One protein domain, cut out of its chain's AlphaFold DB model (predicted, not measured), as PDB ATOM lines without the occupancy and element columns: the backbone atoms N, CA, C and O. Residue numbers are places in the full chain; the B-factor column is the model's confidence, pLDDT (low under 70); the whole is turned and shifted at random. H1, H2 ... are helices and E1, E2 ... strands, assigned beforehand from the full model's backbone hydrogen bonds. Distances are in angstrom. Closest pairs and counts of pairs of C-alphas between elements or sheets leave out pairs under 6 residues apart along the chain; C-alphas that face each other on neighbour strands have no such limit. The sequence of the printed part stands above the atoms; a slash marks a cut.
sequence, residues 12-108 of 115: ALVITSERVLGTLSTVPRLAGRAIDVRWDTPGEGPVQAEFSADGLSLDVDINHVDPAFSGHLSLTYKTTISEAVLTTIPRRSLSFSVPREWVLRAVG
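What this domain is: This is residues 12 to 108 of the 115 residues of an uncharacterized protein of Mycobacterium asiaticum (UniProt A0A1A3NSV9). Two small sheets lie face to face as a sandwich with crossed strands: the meander E1, E2, E3 covers part of a twisted sheet of E6, E5, E4 and E7. Short helices sit toward the ends of the longest axis, H2 at one end and H1 and H3 toward the other. The printed part has 97 residues, with three named helices and seven named strands in the order E1 E2 E3 E4 E5 H1 E6 H2 E7 H3; both sheets, in the orders E1 E2 E3 and E6 E5 E4 E7, are antiparallel, and the class is mixed. It is compact, with a radius of gyration of the C-alphas of 13.3 A, and elongated, spanning 41 by 26 by 20 A.

Where its parts are: E1, residues 12 to 15, begins with C-alpha 12 at (77.757, 99.610, 113.528). E2 is residues 19 to 24, 17.0 A long, and E3 is residues 33 to 38, 12.8 A. E4, residues 47 to 52, measures 16.3 A, and E5, residues 55 to 61, 20.2 A from C-alpha 55 at (85.999, 94.855, 119.152). H1 is residues 62 to 65. E6, residues 72 to 78, measures 19.0 A. H2 is residues 83 to 88, and E7 is residues 93 to 96. H3, residues 100 to 106, measures 9.9 A and ends with C-alpha 106 at (86.524, 98.436, 100.572).

How they stand to each other: The meander, each strand the antiparallel neighbour of the one before, has two hairpins: E1 and E2, with N 14 and O 21 2.8 A apart, and E2 and E3, with N 22 and O 35 at 2.9 A, both within hydrogen-bond range. In the other sheet, also within that range, the hairpin E4 and E5 has N 50 and O 57 at 2.8 A, E5 and E6 have N 58 and O 75 at 2.7 A, and E4 and E7 have N 49 and O 94 at 2.8 A. The sheets' strands stand at 75 degrees to each other. The closest C-alphas of E1 and E6 are those of Leu 13 and Tyr 77, 7.0 A apart; those of E3 and E7 are Val 37 and Phe 96, 7.2 A. H1 and H3 only just touch, with 3 pairs of C-alphas within 8 A, the closest those of Val 65 and Arg 100 at 6.1 A. Each only grazes the four-stranded sheet, H1 with residues 62 to 65 and H3 with 103 to 106. H2 touches no helix and is not on either sheet. In H2 and H3 every O i to N i+4 pair is within hydrogen-bond range; H1 is too short for one.

The domain as a whole: The C-alphas farthest apart are those of Ala 68 and Ala 84, 42.2 A. The printed part has no cut, and no link is long. The mean pLDDT of the printed part is 83.8; residues 25 to 33 and residue 108 are under 70.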
ATOM      1  N   ALA A  12      78.320 100.140 112.293       85.88
ATOM      2  CA  ALA A  12      77.757  99.610 113.528       85.88
ATOM      3  C   ALA A  12      78.046  98.112 113.620       85.88
ATOM      4  O   ALA A  12      77.991  97.415 112.609       85.88
ATOM      5  N   LEU A  13      78.320  97.628 114.829       89.25
ATOM      6  CA  LEU A  13      78.438  96.208 115.145       89.25
ATOM      7  C   LEU A  13      77.363  95.858 116.172       89.25
ATOM      8  O   LEU A  13      77.247  96.521 117.199       89.25
ATOM      9  N   VAL A  14      76.587  94.817 115.893       91.12
ATOM     10  CA  VAL A  14      75.531  94.315 116.769       91.12
ATOM     11  C   VAL A  14      75.739  92.822 116.969       91.12
ATOM     12  O   VAL A  14      75.796  92.049 116.013       91.12
ATOM     13  N   ILE A  15      75.838  92.424 118.231       91.69
ATOM     14  CA  ILE A  15      75.977  91.035 118.657       91.69
ATOM     15  C   ILE A  15      74.658  90.639 119.308       91.69
ATOM     16  O   ILE A  15      74.179  91.318 120.214       91.69
ATOM     17  N   THR A  16      74.055  89.558 118.828       91.38
ATOM     18  CA  THR A  16      72.798  89.023 119.363       91.38
ATOM     19  C   THR A  16      72.978  87.562 119.756       91.38
ATOM     20  O   THR A  16      73.993  86.947 119.431       91.38
ATOM     21  N   SER A  17      71.979  86.976 120.413       89.44
ATOM     22  CA  SER A  17      71.975  85.551 120.760       89.44
ATOM     23  C   SER A  17      71.937  84.616 119.546       89.44
ATOM     24  O   SER A  17      72.348  83.470 119.669       89.44
ATOM     25  N   GLU A  18      71.477  85.080 118.378       91.62
ATOM     26  CA  GLU A  18      71.375  84.254 117.163       91.62
ATOM     27  C   GLU A  18      72.473  84.527 116.135       91.62
ATOM     28  O   GLU A  18      72.851  83.634 115.375       91.62
ATOM     29  N   ARG A  19      72.937  85.776 116.048       92.12
ATOM     30  CA  ARG A  19      73.786  86.234 114.945       92.12
ATOM     31  C   ARG A  19      74.603  87.475 115.272       92.12
ATOM     32  O   ARG A  19      74.309  88.211 116.218       92.12
ATOM     33  N   VAL A  20      75.562  87.745 114.400       91.69
ATOM     34  CA  VAL A  20      76.355  88.972 114.352       91.69
ATOM     35  C   VAL A  20      75.950  89.769 113.127       91.69
ATOM     36  O   VAL A  20      75.867  89.229 112.023       91.69
ATOM     37  N   LEU A  21      75.727  91.064 113.329       90.50
ATOM     38  CA  LEU A  21      75.411  92.020 112.280       90.50
ATOM     39  C   LEU A  21      76.427  93.156 112.293       90.50
ATOM     40  O   LEU A  21      76.740  93.709 113.343       90.50
ATOM     41  N   GLY A  22      76.914  93.535 111.119       88.00
ATOM     42  CA  GLY A  22      77.883  94.609 110.943       88.00
ATOM     43  C   GLY A  22      77.504  95.468 109.748       88.00
ATOM     44  O   GLY A  22      77.169  94.934 108.690       88.00
ATOM     45  N   THR A  23      77.544  96.791 109.884       84.88
ATOM     46  CA  THR A  23      77.313  97.731 108.779       84.88
ATOM     47  C   THR A  23      78.556  98.564 108.504       84.88
ATOM     48  O   THR A  23      79.325  98.870 109.410       84.88
ATOM     49  N   LEU A  24      78.728  98.974 107.245       78.25
ATOM     50  CA  LEU A  24      79.787  99.883 106.816       78.25
ATOM     51  C   LEU A  24      79.154 101.007 105.981       78.25
ATOM     52  O   LEU A  24      78.652 100.766 104.887       78.25
ATOM     53  N   SER A  25      79.140 102.235 106.498       62.16
ATOM     54  CA  SER A  25      78.325 103.351 105.974       62.16
ATOM     55  C   SER A  25      78.849 103.962 104.669       62.16
ATOM     56  O   SER A  25      78.169 104.764 104.038       62.16
ATOM     57  N   THR A  26      80.063 103.618 104.249       55.75
ATOM     58  CA  THR A  26      80.811 104.337 103.204       55.75
ATOM     59  C   THR A  26      80.955 103.578 101.892       55.75
ATOM     60  O   THR A  26      81.743 103.995 101.047       55.75
ATOM     61  N   VAL A  27      80.193 102.504 101.668       54.34
ATOM     62  CA  VAL A  27      80.093 101.918 100.324       54.34
ATOM     63  C   VAL A  27      78.884 102.542  99.612       54.34
ATOM     64  O   VAL A  27      77.759 102.070  99.789       54.34
ATOM     65  N   PRO A  28      79.053 103.625  98.819       43.41
ATOM     66  CA  PRO A  28      77.934 104.249  98.124       43.41
ATOM     67  C   PRO A  28      77.222 103.216  97.241       43.41
ATOM     68  O   PRO A  28      77.858 102.510  96.456       43.41
ATOM     69  N   ARG A  29      75.890 103.138  97.382       45.41
ATOM     70  CA  ARG A  29      74.981 102.162  96.737       45.41
ATOM     71  C   ARG A  29      75.077 100.710  97.227       45.41
ATOM     72  O   ARG A  29      74.412  99.855  96.656       45.41
ATOM     73  N   LEU A  30      75.842 100.436  98.281       51.44
ATOM     74  CA  LEU A  30      75.901  99.138  98.958       51.44
ATOM     75  C   LEU A  30      75.650  99.359 100.458       51.44
ATOM     76  O   LEU A  30      76.457  98.994 101.306       51.44
ATOM     77  N   ALA A  31      74.520 100.003 100.778       47.41
ATOM     78  CA  ALA A  31      74.004 100.179 102.140       47.41
ATOM     79  C   ALA A  31      73.521  98.833 102.728       47.41
ATOM     80  O   ALA A  31      72.391  98.693 103.188       47.41
ATOM     81  N   GLY A  32      74.365  97.812 102.615       57.56
ATOM     82  CA  GLY A  32      74.112  96.439 102.996       57.56
ATOM     83  C   GLY A  32      74.921  96.072 104.228       57.56
ATOM     84  O   GLY A  32      75.990  96.623 104.496       57.56
ATOM     85  N   ARG A  33      74.381  95.121 104.983       68.81
ATOM     86  CA  ARG A  33      75.071  94.446 106.080       68.81
ATOM     87  C   ARG A  33      76.382  93.876 105.531       68.81
ATOM     88  O   ARG A  33      76.358  93.013 104.662       68.81
ATOM     89  N   ALA A  34      77.509  94.402 105.998       75.00
ATOM     90  CA  ALA A  34      78.836  93.867 105.702       75.00
ATOM     91  C   ALA A  34      79.045  92.512 106.390       75.00
ATOM     92  O   ALA A  34      79.791  91.670 105.906       75.00
ATOM     93  N   ILE A  35      78.366  92.321 107.523       84.88
ATOM     94  CA  ILE A  35      78.337  91.079 108.282       84.88
ATOM     95  C   ILE A  35      76.869  90.764 108.565       84.88
ATOM     96  O   ILE A  35      76.155  91.608 109.105       84.88
ATOM     97  N   ASP A  36      76.426  89.566 108.202       88.38
ATOM     98  CA  ASP A  36      75.163  88.967 108.646       88.38
ATOM     99  C   ASP A  36      75.387  87.460 108.766       88.38
ATOM    100  O   ASP A  36      75.229  86.712 107.804       88.38
ATOM    101  N   VAL A  37      75.881  87.037 109.929       90.19
ATOM    102  CA  VAL A  37      76.334  85.660 110.161       90.19
ATOM    103  C   VAL A  37      75.635  85.106 111.384       90.19
ATOM    104  O   VAL A  37      75.789  85.636 112.487       90.19
ATOM    105  N   ARG A  38      74.883  84.017 111.205       91.88
ATOM    106  CA  ARG A  38      74.290  83.291 112.329       91.88
ATOM    107  C   ARG A  38      75.358  82.486 113.056       91.88
ATOM    108  O   ARG A  38      76.329  82.021 112.459       91.88
ATOM    109  N   TRP A  39      75.178  82.278 114.353       91.56
ATOM    110  CA  TRP A  39      76.099  81.445 115.125       91.56
ATOM    111  C   TRP A  39      76.073  79.977 114.695       91.56
ATOM    112  O   TRP A  39      77.095  79.311 114.797       91.56
ATOM    113  N   ASP A  40      74.943  79.501 114.169       88.69
ATOM    114  CA  ASP A  40      74.782  78.139 113.653       88.69
ATOM    115  C   ASP A  40      75.339  77.932 112.231       88.69
ATOM    116  O   ASP A  40      75.444  76.795 111.775       88.69
ATOM    117  N   THR A  41      75.741  78.999 111.530       85.94
ATOM    118  CA  THR A  41      76.284  78.878 110.170       85.94
ATOM    119  C   THR A  41      77.647  78.172 110.198       85.94
ATOM    120  O   THR A  41      78.531  78.620 110.947       85.94
ATOM    121  N   PRO A  42      77.860  77.110 109.393       81.00
ATOM    122  CA  PRO A  42      79.175  76.491 109.251       81.00
ATOM    123  C   PRO A  42      80.178  77.550 108.783       81.00
ATOM    124  O   PRO A  42      79.877  78.355 107.905       81.00
ATOM    125  N   GLY A  43      81.328  77.624 109.455       80.69
ATOM    126  CA  GLY A  43      82.328  78.657 109.196       80.69
ATOM    127  C   GLY A  43      82.998  78.428 107.848       80.69
ATOM    128  O   GLY A  43      83.994  77.717 107.780       80.69
ATOM    129  N   GLU A  44      82.455  79.023 106.789       82.19
ATOM    130  CA  GLU A  44      82.939  78.849 105.423       82.19
ATOM    131  C   GLU A  44      83.105  80.197 104.725       82.19
ATOM    132  O   GLU A  44      82.156  80.967 104.541       82.19
ATOM    133  N   GLY A  45      84.332  80.478 104.293       85.12
ATOM    134  CA  GLY A  45      84.621  81.602 103.418       85.12
ATOM    135  C   GLY A  45      85.970  82.267 103.670       85.12
ATOM    136  O   GLY A  45      86.677  81.927 104.619       85.12
ATOM    137  N   PRO A  46      86.332  83.218 102.795       87.62
ATOM    138  CA  PRO A  46      87.624  83.895 102.815       87.62
ATOM    139  C   PRO A  46      87.756  84.950 103.918       87.62
ATOM    140  O   PRO A  46      88.872  85.386 104.190       87.62
ATOM    141  N   VAL A  47      86.650  85.389 104.533       89.62
ATOM    142  CA  VAL A  47      86.690  86.359 105.632       89.62
ATOM    143  C   VAL A  47      86.840  85.617 106.942       89.62
ATOM    144  O   VAL A  47      85.962  84.839 107.301       89.62
ATOM    145  N   GLN A  48      87.916  85.902 107.664       92.50
ATOM    146  CA  GLN A  48      88.128  85.477 109.038       92.50
ATOM    147  C   GLN A  48      87.790  86.630 109.972       92.50
ATOM    148  O   GLN A  48      88.225  87.758 109.769       92.50
ATOM    149  N   ALA A  49      86.988  86.359 110.991       92.25
ATOM    150  CA  ALA A  49      86.589  87.351 111.970       92.25
ATOM    151  C   ALA A  49      86.887  86.866 113.381       92.25
ATOM    152  O   ALA A  49      86.575  85.725 113.719       92.25
ATOM    153  N   GLU A  50      87.443  87.742 114.210       94.25
ATOM    154  CA  GLU A  50      87.831  87.442 115.583       94.25
ATOM    155  C   GLU A  50      87.331  88.518 116.551       94.25
ATOM    156  O   GLU A  50      87.587  89.712 116.379       94.25
ATOM    157  N   PHE A  51      86.612  88.077 117.584       93.38
ATOM    158  CA  PHE A  51      86.142  88.926 118.674       93.38
ATOM    159  C   PHE A  51      87.197  89.064 119.769       93.38
ATOM    160  O   PHE A  51      87.687  88.072 120.313       93.38
ATOM    161  N   SER A  52      87.452  90.304 120.174       92.56
ATOM    162  CA  SER A  52      88.291  90.656 121.315       92.56
ATOM    163  C   SER A  52      87.609  91.718 122.182       92.56
ATOM    164  O   SER A  52      86.530  92.218 121.860       92.56
ATOM    165  N   ALA A  53      88.235  92.081 123.304       91.62
ATOM    166  CA  ALA A  53      87.740  93.163 124.158       91.62
ATOM    167  C   ALA A  53      87.721  94.527 123.434       91.62
ATOM    168  O   ALA A  53      86.902  95.388 123.757       91.62
ATOM    169  N   ASP A  54      88.585  94.698 122.429       90.81
ATOM    170  CA  ASP A  54      88.726  95.927 121.640       90.81
ATOM    171  C   ASP A  54      87.752  96.004 120.451       90.81
ATOM    172  O   ASP A  54      87.639  97.053 119.801       90.81
ATOM    173  N   GLY A  55      87.043  94.905 120.165       92.06
ATOM    174  CA  GLY A  55      85.999  94.855 119.152       92.06
ATOM    175  C   GLY A  55      86.037  93.602 118.288       92.06
ATOM    176  O   GLY A  55      86.228  92.490 118.775       92.06
ATOM    177  N   LEU A  56      85.801  93.785 116.989       92.50
ATOM    178  CA  LEU A  56      85.809  92.706 116.001       92.50
ATOM    179  C   LEU A  56      86.836  93.008 114.918       92.50
ATOM    180  O   LEU A  56      86.706  94.001 114.199       92.50
ATOM    181  N   SER A  57      87.823  92.133 114.785       92.19
ATOM    182  CA  SER A  57      88.795  92.165 113.697       92.19
ATOM    183  C   SER A  57      88.312  91.278 112.564       92.19
ATOM    184  O   SER A  57      87.900  90.151 112.799       92.19
ATOM    185  N   LEU A  58      88.352  91.798 111.345       90.19
ATOM    186  CA  LEU A  58      88.141  91.075 110.104       90.19
ATOM    187  C   LEU A  58      89.456  91.016 109.346       90.19
ATOM    188  O   LEU A  58      90.170  92.015 109.252       90.19
ATOM    189  N   ASP A  59      89.705  89.868 108.755       91.00
ATOM    190  CA  ASP A  59      90.904  89.530 108.025       91.00
ATOM    191  C   ASP A  59      90.488  88.809 106.744       91.00
ATOM    192  O   ASP A  59      89.670  87.886 106.773       91.00
ATOM    193  N   VAL A  60      90.952  89.300 105.599       89.62
ATOM    194  CA  VAL A  60      90.555  88.777 104.294       89.62
ATOM    195  C   VAL A  60      91.773  88.688 103.396       89.62
ATOM    196  O   VAL A  60      92.391  89.704 103.059       89.62
ATOM    197  N   ASP A  61      92.060  87.475 102.933       87.81
ATOM    198  CA  ASP A  61      92.933  87.278 101.786       87.81
ATOM    199  C   ASP A  61      92.139  87.561 100.506       87.81
ATOM    200  O   ASP A  61      91.200  86.843 100.151       87.81
ATOM    201  N   ILE A  62      92.506  88.640  99.815       85.00
ATOM    202  CA  ILE A  62      91.819  89.070  98.598       85.00
ATOM    203  C   ILE A  62      91.982  88.014  97.499       85.00
ATOM    204  O   ILE A  62      91.066  87.843  96.698       85.00
ATOM    205  N   ASN A  63      93.083  87.258  97.491       86.12
ATOM    206  CA  ASN A  63      93.309  86.210  96.503       86.12
ATOM    207  C   ASN A  63      92.299  85.060  96.623       86.12
ATOM    208  O   ASN A  63      91.877  84.501  95.612       86.12
ATOM    209  N   HIS A  64      91.852  84.754  97.844       85.00
ATOM    210  CA  HIS A  64      90.793  83.770  98.080       85.00
ATOM    211  C   HIS A  64      89.396  84.282  97.700       85.00
ATOM    212  O   HIS A  64      88.485  83.482  97.500       85.00
ATOM    213  N   VAL A  65      89.209  85.603  97.603       83.06
ATOM    214  CA  VAL A  65      87.953  86.219  97.141       83.06
ATOM    215  C   VAL A  65      87.918  86.302  95.616       83.06
ATOM    216  O   VAL A  65      86.902  85.984  95.000       83.06
ATOM    217  N   ASP A  66      89.013  86.759  95.007       81.69
ATOM    218  CA  ASP A  66      89.179  86.865  93.563       81.69
ATOM    219  C   ASP A  66      90.661  86.636  93.201       81.69
ATOM    220  O   ASP A  66      91.506  87.482  93.514       81.69
ATOM    221  N   PRO A  67      90.998  85.526  92.517       83.94
ATOM    222  CA  PRO A  67      92.384  85.166  92.228       83.94
ATOM    223  C   PRO A  67      93.076  86.132  91.256       83.94
ATOM    224  O   PRO A  67      94.301  86.096  91.141       83.94
ATOM    225  N   ALA A  68      92.328  87.003  90.562       83.81
ATOM    226  CA  ALA A  68      92.902  88.061  89.729       83.81
ATOM    227  C   ALA A  68      93.552  89.179  90.560       83.81
ATOM    228  O   ALA A  68      94.326  89.980  90.030       83.81
ATOM    229  N   PHE A  69      93.242  89.241  91.855       79.50
ATOM    230  CA  PHE A  69      93.786  90.209  92.788       79.50
ATOM    231  C   PHE A  69      94.665  89.509  93.827       79.50
ATOM    232  O   PHE A  69      94.505  88.334  94.160       79.50
ATOM    233  N   SER A  70      95.627  90.256  94.354       82.81
ATOM    234  CA  SER A  70      96.449  89.829  95.477       82.81
ATOM    235  C   SER A  70      96.549  90.966  96.476       82.81
ATOM    236  O   SER A  70      96.586  92.147  96.119       82.81
ATOM    237  N   GLY A  71      96.542  90.607  97.751       84.12
ATOM    238  CA  GLY A  71      96.570  91.572  98.831       84.12
ATOM    239  C   GLY A  71      95.773  91.091 100.022       84.12
ATOM    240  O   GLY A  71      95.095  90.068  99.986       84.12
ATOM    241  N   HIS A  72      95.871  91.871 101.082       85.69
ATOM    242  CA  HIS A  72      95.291  91.535 102.358       85.69
ATOM    243  C   HIS A  72      94.504  92.732 102.877       85.69
ATOM    244  O   HIS A  72      95.003  93.863 102.868       85.69
ATOM    245  N   LEU A  73      93.264  92.485 103.282       85.38
ATOM    246  CA  LEU A  73      92.382  93.481 103.864       85.38
ATOM    247  C   LEU A  73      92.146  93.120 105.327       85.38
ATOM    248  O   LEU A  73      91.475  92.137 105.621       85.38
ATOM    249  N   SER A  74      92.636  93.973 106.221       87.69
ATOM    250  CA  SER A  74      92.304  93.912 107.642       87.69
ATOM    251  C   SER A  74      91.385  95.081 107.997       87.69
ATOM    252  O   SER A  74      91.676  96.235 107.664       87.69
ATOM    253  N   LEU A  75      90.272  94.804 108.671       87.81
ATOM    254  CA  LEU A  75      89.312  95.812 109.117       87.81
ATOM    255  C   LEU A  75      88.915  95.557 110.566       87.81
ATOM    256  O   LEU A  75      88.472  94.470 110.900       87.81
ATOM    257  N   THR A  76      89.000  96.573 111.417       89.19
ATOM    258  CA  THR A  76      88.618  96.445 112.828       89.19
ATOM    259  C   THR A  76      87.422  97.333 113.135       89.19
ATOM    260  O   THR A  76      87.501  98.559 113.017       89.19
ATOM    261  N   TYR A  77      86.325  96.726 113.585       88.75
ATOM    262  CA  TYR A  77      85.246  97.438 114.260       88.75
ATOM    263  C   TYR A  77      85.719  97.784 115.662       88.75
ATOM    264  O   TYR A  77      85.763  96.923 116.534       88.75
ATOM    265  N   LYS A  78      86.089  99.047 115.865       89.81
ATOM    266  CA  LYS A  78      86.537  99.544 117.165       89.81
ATOM    267  C   LYS A  78      85.329  99.776 118.059       89.81
ATOM    268  O   LYS A  78      84.613 100.760 117.889       89.81
ATOM    269  N   THR A  79      85.099  98.864 118.991       88.94
ATOM    270  CA  THR A  79      84.055  98.989 120.005       88.94
ATOM    271  C   THR A  79      84.445  98.155 121.208       88.94
ATOM    272  O   THR A  79      84.838  97.006 121.058       88.94
ATOM    273  N   THR A  80      84.315  98.704 122.411       90.75
ATOM    274  CA  THR A  80      84.588  97.930 123.621       90.75
ATOM    275  C   THR A  80      83.520  96.854 123.783       90.75
ATOM    276  O   THR A  80      82.334  97.166 123.899       90.75
ATOM    277  N   ILE A  81      83.935  95.588 123.793       90.19
ATOM    278  CA  ILE A  81      83.060  94.448 124.071       90.19
ATOM    279  C   ILE A  81      83.388  93.959 125.478       90.19
ATOM    280  O   ILE A  81      84.505  93.533 125.759       90.19
ATOM    281  N   SER A  82      82.406  94.035 126.378       91.38
ATOM    282  CA  SER A  82      82.563  93.534 127.746       91.38
ATOM    283  C   SER A  82      82.892  92.040 127.748       91.38
ATOM    284  O   SER A  82      82.330  91.266 126.972       91.38
ATOM    285  N   GLU A  83      83.732  91.613 128.688       89.62
ATOM    286  CA  GLU A  83      84.041  90.199 128.907       89.62
ATOM    287  C   GLU A  83      82.787  89.350 129.184       89.62
ATOM    288  O   GLU A  83      82.694  88.206 128.735       89.62
ATOM    289  N   ALA A  84      81.770  89.930 129.830       89.69
ATOM    290  CA  ALA A  84      80.483  89.265 130.027       89.69
ATOM    291  C   ALA A  84      79.800  88.933 128.687       89.69
ATOM    292  O   ALA A  84      79.207  87.873 128.543       89.69
ATOM    293  N   VAL A  85      79.937  89.786 127.667       89.69
ATOM    294  CA  VAL A  85      79.415  89.494 126.323       89.69
ATOM    295  C   VAL A  85      80.282  88.433 125.640       89.69
ATOM    296  O   VAL A  85      79.750  87.465 125.100       89.69
ATOM    297  N   LEU A  86      81.612  88.546 125.725       90.75
ATOM    298  CA  LEU A  86      82.550  87.592 125.111       90.75
ATOM    299  C   LEU A  86      82.462  86.167 125.676       90.75
ATOM    300  O   LEU A  86      82.879  85.225 125.003       90.75
ATOM    301  N   THR A  87      81.973  86.000 126.903       91.00
ATOM    302  CA  THR A  87      81.727  84.682 127.514       91.00
ATOM    303  C   THR A  87      80.350  84.114 127.165       91.00
ATOM    304  O   THR A  87      80.160  82.904 127.249       91.00
ATOM    305  N   THR A  88      79.405  84.955 126.729       90.31
ATOM    306  CA  THR A  88      78.057  84.523 126.314       90.31
ATOM    307  C   THR A  88      77.956  84.136 124.842       90.31
ATOM    308  O   THR A  88      77.042  83.398 124.472       90.31
ATOM    309  N   ILE A  89      78.859  84.626 123.984       91.56
ATOM    310  CA  ILE A  89      78.826  84.287 122.558       91.56
ATOM    311  C   ILE A  89      79.246  82.824 122.327       91.56
ATOM    312  O   ILE A  89      80.197  82.358 122.956       91.56
ATOM    313  N   PRO A  90      78.610  82.096 121.388       90.44
ATOM    314  CA  PRO A  90      78.914  80.679 121.159       90.44
ATOM    315  C   PRO A  90      80.332  80.410 120.641       90.44
ATOM    316  O   PRO A  90      80.865  79.318 120.822       90.44
ATOM    317  N   ARG A  91      80.932  81.384 119.946       90.50
ATOM    318  CA  ARG A  91      82.258  81.273 119.329       90.50
ATOM    319  C   ARG A  91      82.909  82.644 119.189       90.50
ATOM    320  O   ARG A  91      82.231  83.622 118.889       90.50
ATOM    321  N   ARG A  92      84.232  82.696 119.380       91.06
ATOM    322  CA  ARG A  92      85.045  83.920 119.232       91.06
ATOM    323  C   ARG A  92      85.569  84.145 117.819       91.06
ATOM    324  O   ARG A  92      85.942  85.266 117.496       91.06
ATOM    325  N   SER A  93      85.561  83.103 116.996       91.56
ATOM    326  CA  SER A  93      86.027  83.158 115.617       91.56
ATOM    327  C   SER A  93      84.898  82.766 114.672       91.56
ATOM    328  O   SER A  93      84.134  81.838 114.954       91.56
ATOM    329  N   LEU A  94      84.785  83.487 113.562       91.44
ATOM    330  CA  LEU A  94      83.821  83.237 112.496       91.44
ATOM    331  C   LEU A  94      84.538  83.237 111.158       91.44
ATOM    332  O   LEU A  94      85.426  84.055 110.938       91.44
ATOM    333  N   SER A  95      84.070  82.394 110.246       91.44
ATOM    334  CA  SER A  95      84.451  82.477 108.841       91.44
ATOM    335  C   SER A  95      83.194  82.617 107.997       91.44
ATOM    336  O   SER A  95      82.200  81.934 108.261       91.44
ATOM    337  N   PHE A  96      83.202  83.530 107.031       88.44
ATOM    338  CA  PHE A  96      82.055  83.749 106.153       88.44
ATOM    339  C   PHE A  96      82.473  84.270 104.781       88.44
ATOM    340  O   PHE A  96      83.589  84.750 104.567       88.44
ATOM    341  N   SER A  97      81.549  84.170 103.833       84.44
ATOM    342  CA  SER A  97      81.726  84.686 102.482       84.44
ATOM    343  C   SER A  97      81.062  86.047 102.326       84.44
ATOM    344  O   SER A  97      79.963  86.282 102.825       84.44
ATOM    345  N   VAL A  98      81.728  86.939 101.598       78.69
ATOM    346  CA  VAL A  98      81.197  88.248 101.209       78.69
ATOM    347  C   VAL A  98      81.236  88.382  99.690       78.69
ATOM    348  O   VAL A  98      82.128  87.819  99.049       78.69
ATOM    349  N   PRO A  99      80.312  89.142  99.080       79.25
ATOM    350  CA  PRO A  99      80.385  89.439  97.657       79.25
ATOM    351  C   PRO A  99      81.711  90.122  97.299       79.25
ATOM    352  O   PRO A  99      82.119  91.078  97.962       79.25
ATOM    353  N   ARG A 100      82.356  89.695  96.204       79.06
ATOM    354  CA  ARG A 100      83.635  90.270  95.732       79.06
ATOM    355  C   ARG A 100      83.603  91.795  95.605       79.06
ATOM    356  O   ARG A 100      84.574  92.482  95.895       79.06
ATOM    357  N   GLU A 101      82.459  92.339  95.191       76.00
ATOM    358  CA  GLU A 101      82.261  93.774  94.993       76.00
ATOM    359  C   GLU A 101      82.386  94.568  96.294       76.00
ATOM    360  O   GLU A 101      82.815  95.720  96.263       76.00
ATOM    361  N   TRP A 102      82.055  93.951  97.431       76.25
ATOM    362  CA  TRP A 102      82.231  94.555  98.742       76.25
ATOM    363  C   TRP A 102      83.721  94.724  99.045       76.25
ATOM    364  O   TRP A 102      84.157  95.826  99.377       76.25
ATOM    365  N   VAL A 103      84.510  93.664  98.837       77.25
ATOM    366  CA  VAL A 103      85.961  93.655  99.091       77.25
ATOM    367  C   VAL A 103      86.669  94.649  98.178       77.25
ATOM    368  O   VAL A 103      87.408  95.504  98.664       77.25
ATOM    369  N   LEU A 104      86.377  94.616  96.874       76.31
ATOM    370  CA  LEU A 104      86.981  95.522  95.891       76.31
ATOM    371  C   LEU A 104      86.681  96.994  96.200       76.31
ATOM    372  O   LEU A 104      87.575  97.841  96.148       76.31
ATOM    373  N   ARG A 105      85.447  97.313  96.602       76.44
ATOM    374  CA  ARG A 105      85.093  98.680  97.004       76.44
ATOM    375  C   ARG A 105      85.746  99.084  98.324       76.44
ATOM    376  O   ARG A 105      86.169 100.233  98.442       76.44
ATOM    377  N   ALA A 106      85.865  98.172  99.292       74.56
ATOM    378  CA  ALA A 106      86.524  98.436 100.572       74.56
ATOM    379  C   ALA A 106      88.015  98.779 100.401       74.56
ATOM    380  O   ALA A 106      88.524  99.651 101.110       74.56
ATOM    381  N   VAL A 107      88.693  98.175  99.417       74.50
ATOM    382  CA  VAL A 107      90.084  98.511  99.055       74.50
ATOM    383  C   VAL A 107      90.201  99.708  98.102       74.50
ATOM    384  O   VAL A 107      91.302 100.120  97.743       74.50
ATOM    385  N   GLY A 108      89.077 100.324  97.720       67.56
ATOM    386  CA  GLY A 108      89.046 101.526  96.889       67.56
ATOM    387  C   GLY A 108      89.210 101.277  95.389       67.56
ATOM    388  O   GLY A 108      89.420 102.243  94.655       67.56
TER     389      GLY A 108